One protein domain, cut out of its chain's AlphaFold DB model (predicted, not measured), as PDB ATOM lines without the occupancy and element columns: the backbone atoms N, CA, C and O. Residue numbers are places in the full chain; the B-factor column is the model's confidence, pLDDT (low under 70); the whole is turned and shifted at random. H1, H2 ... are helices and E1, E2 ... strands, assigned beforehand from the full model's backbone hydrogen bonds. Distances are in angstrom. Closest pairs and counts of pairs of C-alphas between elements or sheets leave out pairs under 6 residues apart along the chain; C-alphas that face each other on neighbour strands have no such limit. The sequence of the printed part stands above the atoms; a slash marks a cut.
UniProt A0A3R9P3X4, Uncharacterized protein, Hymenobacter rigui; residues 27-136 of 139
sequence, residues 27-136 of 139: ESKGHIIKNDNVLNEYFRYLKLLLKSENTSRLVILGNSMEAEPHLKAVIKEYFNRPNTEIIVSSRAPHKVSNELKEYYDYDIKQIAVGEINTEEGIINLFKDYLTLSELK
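What this domain is: This is residues 27 to 136 of the 139 residues of an uncharacterized protein of Hymenobacter rigui (UniProt A0A3R9P3X4). A small parallel sheet of three strands, E1, E2 and E3, stands between two groups of helices: H2 and H3 side by side with H1 across one end of H2, and, beyond the sheet, H5. H4 packs on E2 and E3, and residues 117 to 123, of which 119 to 123 belong to H5, stick out. The printed part has 110 residues, with five named helices and three named strands in the order H1 H2 E1 H3 E2 H4 E3 H5; the sheet's order is E1 E2 E3, and the class is mixed, helices and strands. It is compact, with a radius of gyration of the C-alphas of 14.5 A and spans of 34 by 33 by 25 A.

How they stand to each other: E1, residues 57 to 61, and E2, residues 85 to 90, are parallel at 13 degrees; N 60 and O 87 are 2.8 A apart, within hydrogen-bond range. E2 and E3, residues 108 to 112, are parallel at 24 degrees, with N 88 and O 109 at 2.8 A. H4, residues 93 to 100, is on the sheet at a height of 8.5 A; its closest C-alphas to E3 are those of Pro 93 and Gln 110, 5.5 A. H3, residues 69 to 79, only grazes the sheet with residues 75 to 79. E1, H3, E2 and E2, H4, E3 are strand-helix-strand units, two parallel neighbour strands with a helix between, each with a right-handed crossover. H2, residues 37 to 51, touches H3 with its residues 47 to 51 alone, closest at the C-alphas of Lys 51 and Tyr 78, 4.9 A, at a shallow tilt of 34 degrees, only just short of steep, the same way. H1, residues 27 to 35, and H2 touch only at the corner, about perpendicular at 75 degrees, with the C-alphas of Lys 34 and Asn 40 closest at 4.8 A. H5, residues 119 to 134, only grazes the sheet with residues 125 to 133, and is apart from H3. In H2, H3, H4 and H5 every O i to N i+4 pair is within hydrogen-bond range; in H1 4 of 5 are.

Where its parts are: E1 is 13.0 A from first to last C-alpha, E2 16.2 A and E3 12.6 A. H5 is 23.0 A, H2 21.2 A, H3 14.8 A, H1 13.7 A and H4 10.8 A. C-alpha 27 of H1 is at (-13.548, -29.135, 15.938), C-alpha 57 of E1 at (-36.124, -28.648, 2.149) and C-alpha 134 of H5 at (-47.696, -33.113, 0.683).

The domain as a whole: The two C-alphas farthest apart are those of Ser 28 and Leu 135, 40.6 A. The printed part has no cut, and no link is long. Mean pLDDT of the printed part is 85.1; residue 27 and residues 131 to 136 are under 70.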
ATOM      1  N   GLU A  27     -14.517 -28.889  17.017       69.25
ATOM      2  CA  GLU A  27     -13.548 -29.135  15.938       69.25
ATOM      3  C   GLU A  27     -13.164 -30.620  15.818       69.25
ATOM      4  O   GLU A  27     -13.064 -31.178  14.724       69.25
ATOM      5  N   SER A  28     -13.030 -31.308  16.953       71.69
ATOM      6  CA  SER A  28     -12.688 -32.735  16.999       71.69
ATOM      7  C   SER A  28     -13.858 -33.628  16.573       71.69
ATOM      8  O   SER A  28     -13.646 -34.752  16.110       71.69
ATOM      9  N   LYS A  29     -15.103 -33.142  16.684       75.81
ATOM     10  CA  LYS A  29     -16.318 -33.910  16.373       75.81
ATOM     11  C   LYS A  29     -16.359 -34.372  14.917       75.81
ATOM     12  O   LYS A  29     -16.685 -35.526  14.650       75.81
ATOM     13  N   GLY A  30     -15.951 -33.516  13.979       72.56
ATOM     14  CA  GLY A  30     -15.871 -33.886  12.563       72.56
ATOM     15  C   GLY A  30     -14.868 -35.016  12.298       72.56
ATOM     16  O   GLY A  30     -15.102 -35.855  11.430       72.56
ATOM     17  N   HIS A  31     -13.769 -35.073  13.055       78.25
ATOM     18  CA  HIS A  31     -12.790 -36.157  12.956       78.25
ATOM     19  C   HIS A  31     -13.332 -37.465  13.548       78.25
ATOM     20  O   HIS A  31     -13.189 -38.517  12.933       78.25
ATOM     21  N   ILE A  32     -14.033 -37.393  14.684       78.31
ATOM     22  CA  ILE A  32     -14.694 -38.553  15.301       78.31
ATOM     23  C   ILE A  32     -15.736 -39.152  14.351       78.31
ATOM     24  O   ILE A  32     -15.711 -40.355  14.117       78.31
ATOM     25  N   ILE A  33     -16.588 -38.319  13.744       77.81
ATOM     26  CA  ILE A  33     -17.590 -38.774  12.767       77.81
ATOM     27  C   ILE A  33     -16.926 -39.481  11.588       77.81
ATOM     28  O   ILE A  33     -17.416 -40.514  11.165       77.81
ATOM     29  N   LYS A  34     -15.809 -38.957  11.068       78.44
ATOM     30  CA  LYS A  34     -15.085 -39.574   9.942       78.44
ATOM     31  C   LYS A  34     -14.445 -40.919  10.298       78.44
ATOM     32  O   LYS A  34     -14.321 -41.764   9.418       78.44
ATOM     33  N   ASN A  35     -14.020 -41.091  11.548       78.12
ATOM     34  CA  ASN A  35     -13.343 -42.302  12.015       78.12
ATOM     35  C   ASN A  35     -14.314 -43.379  12.525       78.12
ATOM     36  O   ASN A  35     -13.923 -44.538  12.647       78.12
ATOM     37  N   ASP A  36     -15.563 -43.018  12.834       84.50
ATOM     38  CA  ASP A  36     -16.626 -43.968  13.156       84.50
ATOM     39  C   ASP A  36     -17.317 -44.441  11.872       84.50
ATOM     40  O   ASP A  36     -17.884 -43.646  11.127       84.50
ATOM     41  N   ASN A  37     -17.299 -45.749  11.613       75.88
ATOM     42  CA  ASN A  37     -17.834 -46.311  10.371       75.88
ATOM     43  C   ASN A  37     -19.320 -45.991  10.154       75.88
ATOM     44  O   ASN A  37     -19.737 -45.746   9.027       75.88
ATOM     45  N   VAL A  38     -20.128 -45.987  11.214       75.88
ATOM     46  CA  VAL A  38     -21.577 -45.794  11.107       75.88
ATOM     47  C   VAL A  38     -21.895 -44.313  10.922       75.88
ATOM     48  O   VAL A  38     -22.627 -43.943  10.003       75.88
ATOM     49  N   LEU A  39     -21.321 -43.450  11.761       78.56
ATOM     50  CA  LEU A  39     -21.531 -42.005  11.674       78.56
ATOM     51  C   LEU A  39     -20.966 -41.433  10.370       78.56
ATOM     52  O   LEU A  39     -21.593 -40.551   9.782       78.56
ATOM     53  N   ASN A  40     -19.835 -41.952   9.887       80.38
ATOM     54  CA  ASN A  40     -19.260 -41.539   8.612       80.38
ATOM     55  C   ASN A  40     -20.192 -41.874   7.444       80.38
ATOM     56  O   ASN A  40     -20.412 -41.022   6.586       80.38
ATOM     57  N   GLU A  41     -20.781 -43.074   7.416       79.44
ATOM     58  CA  GLU A  41     -21.740 -43.452   6.372       79.44
ATOM     59  C   GLU A  41     -22.996 -42.572   6.406       79.44
ATOM     60  O   GLU A  41     -23.400 -42.039   5.369       79.44
ATOM     61  N   TYR A  42     -23.565 -42.306   7.588       81.25
ATOM     62  CA  TYR A  42     -24.684 -41.364   7.713       81.25
ATOM     63  C   TYR A  42     -24.316 -39.955   7.243       81.25
ATOM     64  O   TYR A  42     -25.090 -39.308   6.535       81.25
ATOM     65  N   PHE A  43     -23.121 -39.480   7.587       85.88
ATOM     66  CA  PHE A  43     -22.649 -38.166   7.170       85.88
ATOM     67  C   PHE A  43     -22.399 -38.092   5.657       85.88
ATOM     68  O   PHE A  43     -22.758 -37.099   5.019       85.88
ATOM     69  N   ARG A  44     -21.845 -39.148   5.045       86.62
ATOM     70  CA  ARG A  44     -21.715 -39.268   3.583       86.62
ATOM     71  C   ARG A  44     -23.079 -39.232   2.904       86.62
ATOM     72  O   ARG A  44     -23.248 -38.499   1.931       86.62
ATOM     73  N   TYR A  45     -24.050 -39.976   3.429       87.94
ATOM     74  CA  TYR A  45     -25.407 -39.993   2.894       87.94
ATOM     75  C   TYR A  45     -26.080 -38.616   2.990       87.94
ATOM     76  O   TYR A  45     -26.642 -38.139   2.006       87.94
ATOM     77  N   LEU A  46     -25.933 -37.920   4.122       89.38
ATOM     78  CA  LEU A  46     -26.428 -36.552   4.292       89.38
ATOM     79  C   LEU A  46     -25.853 -35.600   3.234       89.38
ATOM     80  O   LEU A  46     -26.604 -34.838   2.630       89.38
ATOM     81  N   LYS A  47     -24.541 -35.655   2.970       93.00
ATOM     82  CA  LYS A  47     -23.917 -34.834   1.917       93.00
ATOM     83  C   LYS A  47     -24.541 -35.090   0.548       93.00
ATOM     84  O   LYS A  47     -24.818 -34.136  -0.175       93.00
ATOM     85  N   LEU A  48     -24.776 -36.355   0.197       91.81
ATOM     86  CA  LEU A  48     -25.416 -36.717  -1.071       91.81
ATOM     87  C   LEU A  48     -26.848 -36.176  -1.152       91.81
ATOM     88  O   LEU A  48     -27.225 -35.613  -2.179       91.81
ATOM     89  N   LEU A  49     -27.622 -36.282  -0.068       90.88
ATOM     90  CA  LEU A  49     -28.977 -35.733  -0.004       90.88
ATOM     91  C   LEU A  49     -28.990 -34.214  -0.151       90.88
ATOM     92  O   LEU A  49     -29.765 -33.694  -0.948       90.88
ATOM     93  N   LEU A  50     -28.128 -33.502   0.575       92.56
ATOM     94  CA  LEU A  50     -28.069 -32.042   0.510       92.56
ATOM     95  C   LEU A  50     -27.580 -31.548  -0.852       92.56
ATOM     96  O   LEU A  50     -28.047 -30.513  -1.318       92.56
ATOM     97  N   LYS A  51     -26.701 -32.297  -1.526       93.25
ATOM     98  CA  LYS A  51     -26.242 -31.994  -2.889       93.25
ATOM     99  C   LYS A  51     -27.308 -32.257  -3.958       93.25
ATOM    100  O   LYS A  51     -27.282 -31.615  -5.001       93.25
ATOM    101  N   SER A  52     -28.230 -33.189  -3.721       92.06
ATOM    102  CA  SER A  52     -29.280 -33.557  -4.676       92.06
ATOM    103  C   SER A  52     -30.216 -32.384  -4.974       92.06
ATOM    104  O   SER A  52     -30.762 -31.784  -4.049       92.06
ATOM    105  N   GLU A  53     -30.468 -32.108  -6.256       88.44
ATOM    106  CA  GLU A  53     -31.419 -31.075  -6.703       88.44
ATOM    107  C   GLU A  53     -32.868 -31.387  -6.300       88.44
ATOM    108  O   GLU A  53     -33.674 -30.478  -6.123       88.44
ATOM    109  N   ASN A  54     -33.182 -32.664  -6.057       87.88
ATOM    110  CA  ASN A  54     -34.500 -33.096  -5.585       87.88
ATOM    111  C   ASN A  54     -34.745 -32.776  -4.101       87.88
ATOM    112  O   ASN A  54     -35.869 -32.911  -3.615       87.88
ATOM    113  N   THR A  55     -33.709 -32.364  -3.370       88.81
ATOM    114  CA  THR A  55     -33.828 -31.934  -1.978       88.81
ATOM    115  C   THR A  55     -33.933 -30.416  -1.947       88.81
ATOM    116  O   THR A  55     -32.939 -29.707  -2.074       88.81
ATOM    117  N   SER A  56     -35.145 -29.902  -1.762       90.62
ATOM    118  CA  SER A  56     -35.405 -28.461  -1.630       90.62
ATOM    119  C   SER A  56     -35.682 -28.031  -0.194       90.62
ATOM    120  O   SER A  56     -35.764 -26.842   0.077       90.62
ATOM    121  N   ARG A  57     -35.809 -28.966   0.754       90.44
ATOM    122  CA  ARG A  57     -36.124 -28.648   2.149       90.44
ATOM    123  C   ARG A  57     -35.224 -29.395   3.122       90.44
ATOM    124  O   ARG A  57     -35.079 -30.610   3.016       90.44
ATOM    125  N   LEU A  58     -34.701 -28.668   4.104       92.00
ATOM    126  CA  LEU A  58     -33.999 -29.207   5.264       92.00
ATOM    127  C   LEU A  58     -34.750 -28.803   6.535       92.00
ATOM    128  O   LEU A  58     -34.990 -27.623   6.772       92.00
ATOM    129  N   VAL A  59     -35.111 -29.785   7.358       90.12
ATOM    130  CA  VAL A  59     -35.734 -29.553   8.666       90.12
ATOM    131  C   VAL A  59     -34.704 -29.839   9.754       90.12
ATOM    132  O   VAL A  59     -34.170 -30.942   9.827       90.12
ATOM    133  N   ILE A  60     -34.426 -28.845  10.594       89.88
ATOM    134  CA  ILE A  60     -33.502 -28.937  11.724       89.88
ATOM    135  C   ILE A  60     -34.328 -28.989  13.004       89.88
ATOM    136  O   ILE A  60     -35.023 -28.033  13.345       89.88
ATOM    137  N   LEU A  61     -34.235 -30.110  13.714       86.31
ATOM    138  CA  LEU A  61     -34.843 -30.301  15.025       86.31
ATOM    139  C   LEU A  61     -33.736 -30.191  16.076       86.31
ATOM    140  O   LEU A  61     -32.864 -31.055  16.142       86.31
ATOM    141  N   GLY A  62     -33.735 -29.129  16.877       81.94
ATOM    142  CA  GLY A  62     -32.679 -28.932  17.870       81.94
ATOM    143  C   GLY A  62     -32.662 -27.539  18.481       81.94
ATOM    144  O   GLY A  62     -33.268 -26.606  17.965       81.94
ATOM    145  N   ASN A  63     -31.975 -27.392  19.613       80.81
ATOM    146  CA  ASN A  63     -31.877 -26.115  20.331       80.81
ATOM    147  C   ASN A  63     -30.584 -25.341  20.048       80.81
ATOM    148  O   ASN A  63     -30.492 -24.180  20.434       80.81
ATOM    149  N   SER A  64     -29.609 -25.964  19.384       87.00
ATOM    150  CA  SER A  64     -28.360 -25.329  18.965       87.00
ATOM    151  C   SER A  64     -27.700 -26.132  17.839       87.00
ATOM    152  O   SER A  64     -27.890 -27.342  17.730       87.00
ATOM    153  N   MET A  65     -26.930 -25.431  17.018       89.31
ATOM    154  CA  MET A  65     -25.975 -25.903  16.019       89.31
ATOM    155  C   MET A  65     -24.549 -25.408  16.344       89.31
ATOM    156  O   MET A  65     -23.637 -25.580  15.534       89.31
ATOM    157  N   GLU A  66     -24.319 -24.767  17.496       88.06
ATOM    158  CA  GLU A  66     -23.052 -24.132  17.883       88.06
ATOM    159  C   GLU A  66     -21.888 -25.118  17.771       88.06
ATOM    160  O   GLU A  66     -20.907 -24.845  17.082       88.06
ATOM    161  N   ALA A  67     -22.071 -26.317  18.326       83.19
ATOM    162  CA  ALA A  67     -21.095 -27.400  18.316       83.19
ATOM    163  C   ALA A  67     -21.067 -28.232  17.013       83.19
ATOM    164  O   ALA A  67     -20.440 -29.292  16.974       83.19
ATOM    165  N   GLU A  68     -21.721 -27.769  15.941       87.62
ATOM    166  CA  GLU A  68     -21.866 -28.497  14.672       87.62
ATOM    167  C   GLU A  68     -21.201 -27.792  13.466       87.62
ATOM    168  O   GLU A  68     -21.831 -27.653  12.408       87.62
ATOM    169  N   PRO A  69     -19.924 -27.357  13.547       88.44
ATOM    170  CA  PRO A  69     -19.274 -26.633  12.449       88.44
ATOM    171  C   PRO A  69     -19.210 -27.455  11.152       88.44
ATOM    172  O   PRO A  69     -19.347 -26.920  10.054       88.44
ATOM    173  N   HIS A  70     -19.087 -28.779  11.262       86.75
ATOM    174  CA  HIS A  70     -19.057 -29.692  10.119       86.75
ATOM    175  C   HIS A  70     -20.404 -29.782   9.378       86.75
ATOM    176  O   HIS A  70     -20.401 -29.895   8.154       86.75
ATOM    177  N   LEU A  71     -21.546 -29.705  10.075       91.12
ATOM    178  CA  LEU A  71     -22.865 -29.658   9.428       91.12
ATOM    179  C   LEU A  71     -23.099 -28.300   8.768       91.12
ATOM    180  O   LEU A  71     -23.546 -28.246   7.624       91.12
ATOM    181  N   LYS A  72     -22.732 -27.210   9.453       94.50
ATOM    182  CA  LYS A  72     -22.806 -25.844   8.917       94.50
ATOM    183  C   LYS A  72     -22.008 -25.697   7.619       94.50
ATOM    184  O   LYS A  72     -22.521 -25.170   6.635       94.50
ATOM    185  N   ALA A  73     -20.789 -26.241   7.582       93.62
ATOM    186  CA  ALA A  73     -19.959 -26.260   6.379       93.62
ATOM    187  C   ALA A  73     -20.637 -27.004   5.215       93.62
ATOM    188  O   ALA A  73     -20.655 -26.505   4.096       93.62
ATOM    189  N   VAL A  74     -21.249 -28.161   5.482       93.50
ATOM    190  CA  VAL A  74     -21.962 -28.947   4.462       93.50
ATOM    191  C   VAL A  74     -23.210 -28.225   3.945       93.50
ATOM    192  O   VAL A  74     -23.481 -28.268   2.746       93.50
ATOM    193  N   ILE A  75     -23.960 -27.544   4.818       96.19
ATOM    194  CA  ILE A  75     -25.104 -26.711   4.417       96.19
ATOM    195  C   ILE A  75     -24.632 -25.614   3.461       96.19
ATOM    196  O   ILE A  75     -25.193 -25.476   2.374       96.19
ATOM    197  N   LYS A  76     -23.565 -24.897   3.831       97.00
ATOM    198  CA  LYS A  76     -22.981 -23.833   3.009       97.00
ATOM    199  C   LYS A  76     -22.490 -24.336   1.657       97.00
ATOM    200  O   LYS A  76     -22.718 -23.684   0.649       97.00
ATOM    201  N   GLU A  77     -21.819 -25.485   1.636       96.19
ATOM    202  CA  GLU A  77     -21.213 -26.032   0.420       96.19
ATOM    203  C   GLU A  77     -22.252 -26.611  -0.547       96.19
ATOM    204  O   GLU A  77     -22.122 -26.437  -1.758       96.19
ATOM    205  N   TYR A  78     -23.275 -27.308  -0.040       95.50
ATOM    206  CA  TYR A  78     -24.172 -28.082  -0.902       95.50
ATOM    207  C   TYR A  78     -25.612 -27.594  -0.928       95.50
ATOM    208  O   TYR A  78     -26.250 -27.756  -1.960       95.50
ATOM    209  N   PHE A  79     -26.146 -27.017   0.148       96.19
ATOM    210  CA  PHE A  79     -27.577 -26.701   0.255       96.19
ATOM    211  C   PHE A  79     -27.904 -25.209   0.087       96.19
ATOM    212  O   PHE A  79     -29.048 -24.858  -0.210       96.19
ATOM    213  N   ASN A  80     -26.915 -24.329   0.251       96.25
ATOM    214  CA  ASN A  80     -27.054 -22.886   0.076       96.25
ATOM    215  C   ASN A  80     -27.157 -22.499  -1.412       96.25
ATOM    216  O   ASN A  80     -26.182 -22.102  -2.045       96.25
ATOM    217  N   ARG A  81     -28.345 -22.666  -1.997       94.12
ATOM    218  CA  ARG A  81     -28.637 -22.394  -3.411       94.12
ATOM    219  C   ARG A  81     -30.083 -21.913  -3.578       94.12
ATOM    220  O   ARG A  81     -30.898 -22.168  -2.692       94.12
ATOM    221  N   PRO A  82     -30.435 -21.266  -4.702       90.75
ATOM    222  CA  PRO A  82     -31.806 -20.831  -4.938       90.75
ATOM    223  C   PRO A  82     -32.794 -22.006  -4.864       90.75
ATOM    224  O   PRO A  82     -32.465 -23.123  -5.266       90.75
ATOM    225  N   ASN A  83     -34.015 -21.745  -4.393       88.75
ATOM    226  CA  ASN A  83     -35.106 -22.725  -4.251       88.75
ATOM    227  C   ASN A  83     -34.914 -23.802  -3.170       88.75
ATOM    228  O   ASN A  83     -35.654 -24.788  -3.159       88.75
ATOM    229  N   THR A  84     -33.962 -23.628  -2.251       93.69
ATOM    230  CA  THR A  84     -33.936 -24.411  -1.011       93.69
ATOM    231  C   THR A  84     -34.638 -23.669   0.129       93.69
ATOM    232  O   THR A  84     -34.838 -22.460   0.065       93.69
ATOM    233  N   GLU A  85     -35.061 -24.400   1.158       94.44
ATOM    234  CA  GLU A  85     -35.771 -23.900   2.342       94.44
ATOM    235  C   GLU A  85     -35.207 -24.608   3.583       94.44
ATOM    236  O   GLU A  85     -35.209 -25.842   3.653       94.44
ATOM    237  N   ILE A  86     -34.750 -23.847   4.583       94.50
ATOM    238  CA  ILE A  86     -34.443 -24.386   5.916       94.50
ATOM    239  C   ILE A  86     -35.601 -24.071   6.861       94.50
ATOM    240  O   ILE A  86     -36.045 -22.928   6.966       94.50
ATOM    241  N   ILE A  87     -36.061 -25.092   7.585       91.75
ATOM    242  CA  ILE A  87     -37.025 -24.958   8.675       91.75
ATOM    243  C   ILE A  87     -36.350 -25.371   9.979       91.75
ATOM    244  O   ILE A  87     -35.881 -26.498  10.109       91.75
ATOM    245  N   VAL A  88     -36.324 -24.475  10.957       91.69
ATOM    246  CA  VAL A  88     -35.814 -24.740  12.302       91.69
ATOM    247  C   VAL A  88     -36.985 -24.948  13.252       91.69
ATOM    248  O   VAL A  88     -37.797 -24.044  13.448       91.69
ATOM    249  N   SER A  89     -37.022 -26.114  13.889       89.31
ATOM    250  CA  SER A  89     -37.969 -26.478  14.941       89.31
ATOM    251  C   SER A  89     -37.248 -26.565  16.277       89.31
ATOM    252  O   SER A  89     -36.382 -27.420  16.470       89.31
ATOM    253  N   SER A  90     -37.591 -25.687  17.213       88.50
ATOM    254  CA  SER A  90     -36.841 -25.558  18.464       88.50
ATOM    255  C   SER A  90     -37.657 -24.886  19.562       88.50
ATOM    256  O   SER A  90     -38.631 -24.197  19.267       88.50
ATOM    257  N   ARG A  91     -37.222 -24.994  20.824       86.88
ATOM    258  CA  ARG A  91     -37.726 -24.113  21.896       86.88
ATOM    259  C   ARG A  91     -37.248 -22.667  21.707       86.88
ATOM    260  O   ARG A  91     -37.890 -21.734  22.173       86.88
ATOM    261  N   ALA A  92     -36.124 -22.475  21.013       89.50
ATOM    262  CA  ALA A  92     -35.541 -21.167  20.723       89.50
ATOM    263  C   ALA A  92     -35.043 -21.099  19.265       89.50
ATOM    264  O   ALA A  92     -33.838 -20.991  19.028       89.50
ATOM    265  N   PRO A  93     -35.947 -21.157  18.266       92.81
ATOM    266  CA  PRO A  93     -35.562 -21.326  16.862       92.81
ATOM    267  C   PRO A  93     -34.732 -20.152  16.335       92.81
ATOM    268  O   PRO A  93     -33.801 -20.361  15.568       92.81
ATOM    269  N   HIS A  94     -34.973 -18.942  16.842       94.69
ATOM    270  CA  HIS A  94     -34.180 -17.754  16.524       94.69
ATOM    271  C   HIS A  94     -32.687 -17.918  16.840       94.69
ATOM    272  O   HIS A  94     -31.856 -17.387  16.104       94.69
ATOM    273  N   LYS A  95     -32.325 -18.654  17.904       94.88
ATOM    274  CA  LYS A  95     -30.917 -18.901  18.257       94.88
ATOM    275  C   LYS A  95     -30.246 -19.756  17.193       94.88
ATOM    276  O   LYS A  95     -29.250 -19.338  16.615       94.88
ATOM    277  N   VAL A  96     -30.860 -20.888  16.863       94.50
ATOM    278  CA  VAL A  96     -30.360 -21.805  15.831       94.50
ATOM    279  C   VAL A  96     -30.304 -21.120  14.465       94.50
ATOM    280  O   VAL A  96     -29.313 -21.248  13.755       94.50
ATOM    281  N   SER A  97     -31.331 -20.344  14.102       95.94
ATOM    282  CA  SER A  97     -31.323 -19.559  12.864       95.94
ATOM    283  C   SER A  97     -30.166 -18.564  12.831       95.94
ATOM    284  O   SER A  97     -29.490 -18.475  11.812       95.94
ATOM    285  N   ASN A  98     -29.888 -17.850  13.928       96.12
ATOM    286  CA  ASN A  98     -28.751 -16.926  14.001       96.12
ATOM    287  C   ASN A  98     -27.408 -17.637  13.793       96.12
ATOM    288  O   ASN A  98     -26.561 -17.123  13.072       96.12
ATOM    289  N   GLU A  99     -27.238 -18.829  14.360       95.69
ATOM    290  CA  GLU A  99     -26.027 -19.641  14.190       95.69
ATOM    291  C   GLU A  99     -25.826 -20.163  12.753       95.69
ATOM    292  O   GLU A  99     -24.736 -20.630  12.417       95.69
ATOM    293  N   LEU A 100     -26.869 -20.119  11.916       95.56
ATOM    294  CA  LEU A 100     -26.856 -20.575  10.524       95.56
ATOM    295  C   LEU A 100     -26.740 -19.436   9.503       95.56
ATOM    296  O   LEU A 100     -26.439 -19.718   8.346       95.56
ATOM    297  N   LYS A 101     -26.930 -18.174   9.910       94.69
ATOM    298  CA  LYS A 101     -26.971 -17.008   9.004       94.69
ATOM    299  C   LYS A 101     -25.733 -16.850   8.117       94.69
ATOM    300  O   LYS A 101     -25.848 -16.356   7.009       94.69
ATOM    301  N   GLU A 102     -24.558 -17.273   8.578       96.00
ATOM    302  CA  GLU A 102     -23.307 -17.181   7.799       96.00
ATOM    303  C   GLU A 102     -23.090 -18.352   6.819       96.00
ATOM    304  O   GLU A 102     -22.114 -18.388   6.051       96.00
ATOM    305  N   TYR A 103     -23.975 -19.346   6.877       97.12
ATOM    306  CA  TYR A 103     -23.886 -20.607   6.146       97.12
ATOM    307  C   TYR A 103     -25.059 -20.817   5.189       97.12
ATOM    308  O   TYR A 103     -25.047 -21.778   4.421       97.12
ATOM    309  N   TYR A 104     -26.065 -19.947   5.240       97.62
ATOM    310  CA  TYR A 104     -27.258 -20.030   4.421       97.62
ATOM    311  C   TYR A 104     -27.798 -18.629   4.133       97.62
ATOM    312  O   TYR A 104     -28.152 -17.906   5.061       97.62
ATOM    313  N   ASP A 105     -27.863 -18.266   2.853       96.75
ATOM    314  CA  ASP A 105     -28.109 -16.882   2.423       96.75
ATOM    315  C   ASP A 105     -29.604 -16.522   2.340       96.75
ATOM    316  O   ASP A 105     -29.956 -15.357   2.158       96.75
ATOM    317  N   TYR A 106     -30.494 -17.511   2.457       95.81
ATOM    318  CA  TYR A 106     -31.942 -17.340   2.307       95.81
ATOM    319  C   TYR A 106     -32.662 -17.335   3.659       95.81
ATOM    320  O   TYR A 106     -32.091 -17.652   4.704       95.81
ATOM    321  N   ASP A 107     -33.949 -16.981   3.637       93.75
ATOM    322  CA  ASP A 107     -34.760 -16.927   4.850       93.75
ATOM    323  C   ASP A 107     -34.908 -18.310   5.507       93.75
ATOM    324  O   ASP A 107     -35.134 -19.328   4.844       93.75
ATOM    325  N   ILE A 108     -34.788 -18.335   6.834       95.50
ATOM    326  CA  ILE A 108     -34.916 -19.548   7.642       95.50
ATOM    327  C   ILE A 108     -36.261 -19.499   8.352       95.50
ATOM    328  O   ILE A 108     -36.467 -18.698   9.268       95.50
ATOM    329  N   LYS A 109     -37.156 -20.422   7.995       93.50
ATOM    330  CA  LYS A 109     -38.458 -20.536   8.647       93.50
ATOM    331  C   LYS A 109     -38.284 -21.056  10.069       93.50
ATOM    332  O   LYS A 109     -37.703 -22.114  10.293       93.50
ATOM    333  N   GLN A 110     -38.841 -20.335  11.030       93.25
ATOM    334  CA  GLN A 110     -38.739 -20.662  12.449       93.25
ATOM    335  C   GLN A 110     -40.067 -21.202  12.971       93.25
ATOM    336  O   GLN A 110     -41.113 -20.584  12.783       93.25
ATOM    337  N   ILE A 111     -40.021 -22.345  13.647       89.31
ATOM    338  CA  ILE A 111     -41.162 -22.967  14.313       89.31
ATOM    339  C   ILE A 111     -40.787 -23.167  15.779       89.31
ATOM    340  O   ILE A 111     -39.898 -23.950  16.121       89.31
ATOM    341  N   ALA A 112     -41.456 -22.415  16.650       87.88
ATOM    342  CA  ALA A 112     -41.337 -22.605  18.084       87.88
ATOM    343  C   ALA A 112     -42.133 -23.852  18.478       87.88
ATOM    344  O   ALA A 112     -43.340 -23.914  18.248       87.88
ATOM    345  N   VAL A 113     -41.459 -24.838  19.061       83.25
ATOM    346  CA  VAL A 113     -42.116 -26.001  19.661       83.25
ATOM    347  C   VAL A 113     -42.138 -25.851  21.174       83.25
ATOM    348  O   VAL A 113     -41.161 -25.409  21.783       83.25
ATOM    349  N   GLY A 114     -43.274 -26.214  21.773       75.50
ATOM    350  CA  GLY A 114     -43.407 -26.334  23.220       75.50
ATOM    351  C   GLY A 114     -42.576 -27.491  23.779       75.50
ATOM    352  O   GLY A 114     -41.740 -28.088  23.095       75.50
ATOM    353  N   GLU A 115     -42.803 -27.834  25.043       72.56
ATOM    354  CA  GLU A 115     -42.150 -28.998  25.635       72.56
ATOM    355  C   GLU A 115     -42.662 -30.301  25.012       72.56
ATOM    356  O   GLU A 115     -43.762 -30.765  25.301       72.56
ATOM    357  N   ILE A 116     -41.841 -30.904  24.153       73.00
ATOM    358  CA  ILE A 116     -42.051 -32.260  23.649       73.00
ATOM    359  C   ILE A 116     -41.256 -33.205  24.545       73.00
ATOM    360  O   ILE A 116     -40.046 -33.353  24.389       73.00
ATOM    361  N   ASN A 117     -41.954 -33.815  25.498       73.06
ATOM    362  CA  ASN A 117     -41.359 -34.700  26.503       73.06
ATOM    363  C   ASN A 117     -41.801 -36.167  26.314       73.06
ATOM    364  O   ASN A 117     -41.486 -37.018  27.141       73.06
ATOM    365  N   THR A 118     -42.548 -36.468  25.243       72.44
ATOM    366  CA  THR A 118     -43.092 -37.803  24.953       72.44
ATOM    367  C   THR A 118     -42.778 -38.239  23.526       72.44
ATOM    368  O   THR A 118     -42.661 -37.419  22.615       72.44
ATOM    369  N   GLU A 119     -42.684 -39.552  23.320       70.69
ATOM    370  CA  GLU A 119     -42.497 -40.142  21.991       70.69
ATOM    371  C   GLU A 119     -43.649 -39.807  21.039       70.69
ATOM    372  O   GLU A 119     -43.417 -39.467  19.882       70.69
ATOM    373  N   GLU A 120     -44.889 -39.810  21.533       76.00
ATOM    374  CA  GLU A 120     -46.060 -39.418  20.747       76.00
ATOM    375  C   GLU A 120     -45.967 -37.961  20.269       76.00
ATOM    376  O   GLU A 120     -46.257 -37.671  19.109       76.00
ATOM    377  N   GLY A 121     -45.486 -37.050  21.122       77.38
ATOM    378  CA  GLY A 121     -45.240 -35.663  20.734       77.38
ATOM    379  C   GLY A 121     -44.175 -35.537  19.640       77.38
ATOM    380  O   GLY A 121     -44.333 -34.730  18.725       77.38
ATOM    381  N   ILE A 122     -43.128 -36.371  19.679       75.31
ATOM    382  CA  ILE A 122     -42.108 -36.440  18.620       75.31
ATOM    383  C   ILE A 122     -42.724 -36.969  17.318       75.31
ATOM    384  O   ILE A 122     -42.523 -36.377  16.259       75.31
ATOM    385  N   ILE A 123     -43.501 -38.054  17.381       77.62
ATOM    386  CA  ILE A 123     -44.169 -38.642  16.211       77.62
ATOM    387  C   ILE A 123     -45.117 -37.629  15.564       77.62
ATOM    388  O   ILE A 123     -45.100 -37.480  14.343       77.62
ATOM    389  N   ASN A 124     -45.920 -36.921  16.359       79.75
ATOM    390  CA  ASN A 124     -46.844 -35.908  15.852       79.75
ATOM    391  C   ASN A 124     -46.091 -34.746  15.195       79.75
ATOM    392  O   ASN A 124     -46.435 -34.363  14.080       79.75
ATOM    393  N   LEU A 125     -44.987 -34.291  15.797       81.50
ATOM    394  CA  LEU A 125     -44.119 -33.288  15.180       81.50
ATOM    395  C   LEU A 125     -43.598 -33.747  13.806       81.50
ATOM    396  O   LEU A 125     -43.625 -32.985  12.841       81.50
ATOM    397  N   PHE A 126     -43.132 -34.994  13.687       79.56
ATOM    398  CA  PHE A 126     -42.680 -35.533  12.400       79.56
ATOM    399  C   PHE A 126     -43.812 -35.646  11.377       79.56
ATOM    400  O   PHE A 126     -43.596 -35.336  10.203       79.56
ATOM    401  N   LYS A 127     -45.013 -36.059  11.804       79.88
ATOM    402  CA  LYS A 127     -46.189 -36.122  10.929       79.88
ATOM    403  C   LYS A 127     -46.501 -34.755  10.340       79.88
ATOM    404  O   LYS A 127     -46.626 -34.680   9.122       79.88
ATOM    405  N   ASP A 128     -46.512 -33.699  11.151       79.44
ATOM    406  CA  ASP A 128     -46.778 -32.332  10.688       79.44
ATOM    407  C   ASP A 128     -45.793 -31.902   9.587       79.44
ATOM    408  O   ASP A 128     -46.186 -31.332   8.566       79.44
ATOM    409  N   TYR A 129     -44.507 -32.244   9.728       76.38
ATOM    410  CA  TYR A 129     -43.504 -31.969   8.695       76.38
ATOM    411  C   TYR A 129     -43.725 -32.762   7.406       76.38
ATOM    412  O   TYR A 129     -43.527 -32.224   6.309       76.38
ATOM    413  N   LEU A 130     -44.160 -34.017   7.509       71.50
ATOM    414  CA  LEU A 130     -44.504 -34.830   6.344       71.50
ATOM    415  C   LEU A 130     -45.753 -34.278   5.638       71.50
ATOM    416  O   LEU A 130     -45.724 -34.105   4.421       71.50
ATOM    417  N   THR A 131     -46.793 -33.865   6.370       68.56
ATOM    418  CA  THR A 131     -48.025 -33.316   5.764       68.56
ATOM    419  C   THR A 131     -47.800 -31.941   5.125       68.56
ATOM    420  O   THR A 131     -48.311 -31.656   4.039       68.56
ATOM    421  N   LEU A 132     -46.951 -31.095   5.723       60.25
ATOM    422  CA  LEU A 132     -46.489 -29.834   5.118       60.25
ATOM    423  C   LEU A 132     -45.714 -30.045   3.802       60.25
ATOM    424  O   LEU A 132     -45.527 -29.108   3.019       60.25
ATOM    425  N   SER A 133     -45.212 -31.254   3.561       54.81
ATOM    426  CA  SER A 133     -44.533 -31.638   2.319       54.81
ATOM    427  C   SER A 133     -45.522 -32.050   1.227       54.81
ATOM    428  O   SER A 133     -45.276 -31.780   0.053       54.81
ATOM    429  N   GLU A 134     -46.662 -32.629   1.604       54.47
ATOM    430  CA  GLU A 134     -47.696 -33.113   0.683       54.47
ATOM    431  C   GLU A 134     -48.603 -31.985   0.174       54.47
ATOM    432  O   GLU A 134     -48.909 -31.921  -1.015       54.47
ATOM    433  N   LEU A 135     -48.945 -31.013   1.027       46.94
ATOM    434  CA  LEU A 135     -49.771 -29.860   0.636       46.94
ATOM    435  C   LEU A 135     -49.107 -28.937  -0.405       46.94
ATOM    436  O   LEU A 135     -49.819 -28.251  -1.135       46.94
ATOM    437  N   LYS A 136     -47.766 -28.920  -0.507       47.44
ATOM    438  CA  LYS A 136     -47.046 -28.171  -1.560       47.44
ATOM    439  C   LYS A 136     -46.943 -28.938  -2.894       47.44
ATOM    440  O   LYS A 136     -46.601 -28.312  -3.883       47.44
TER     441      LYS A 136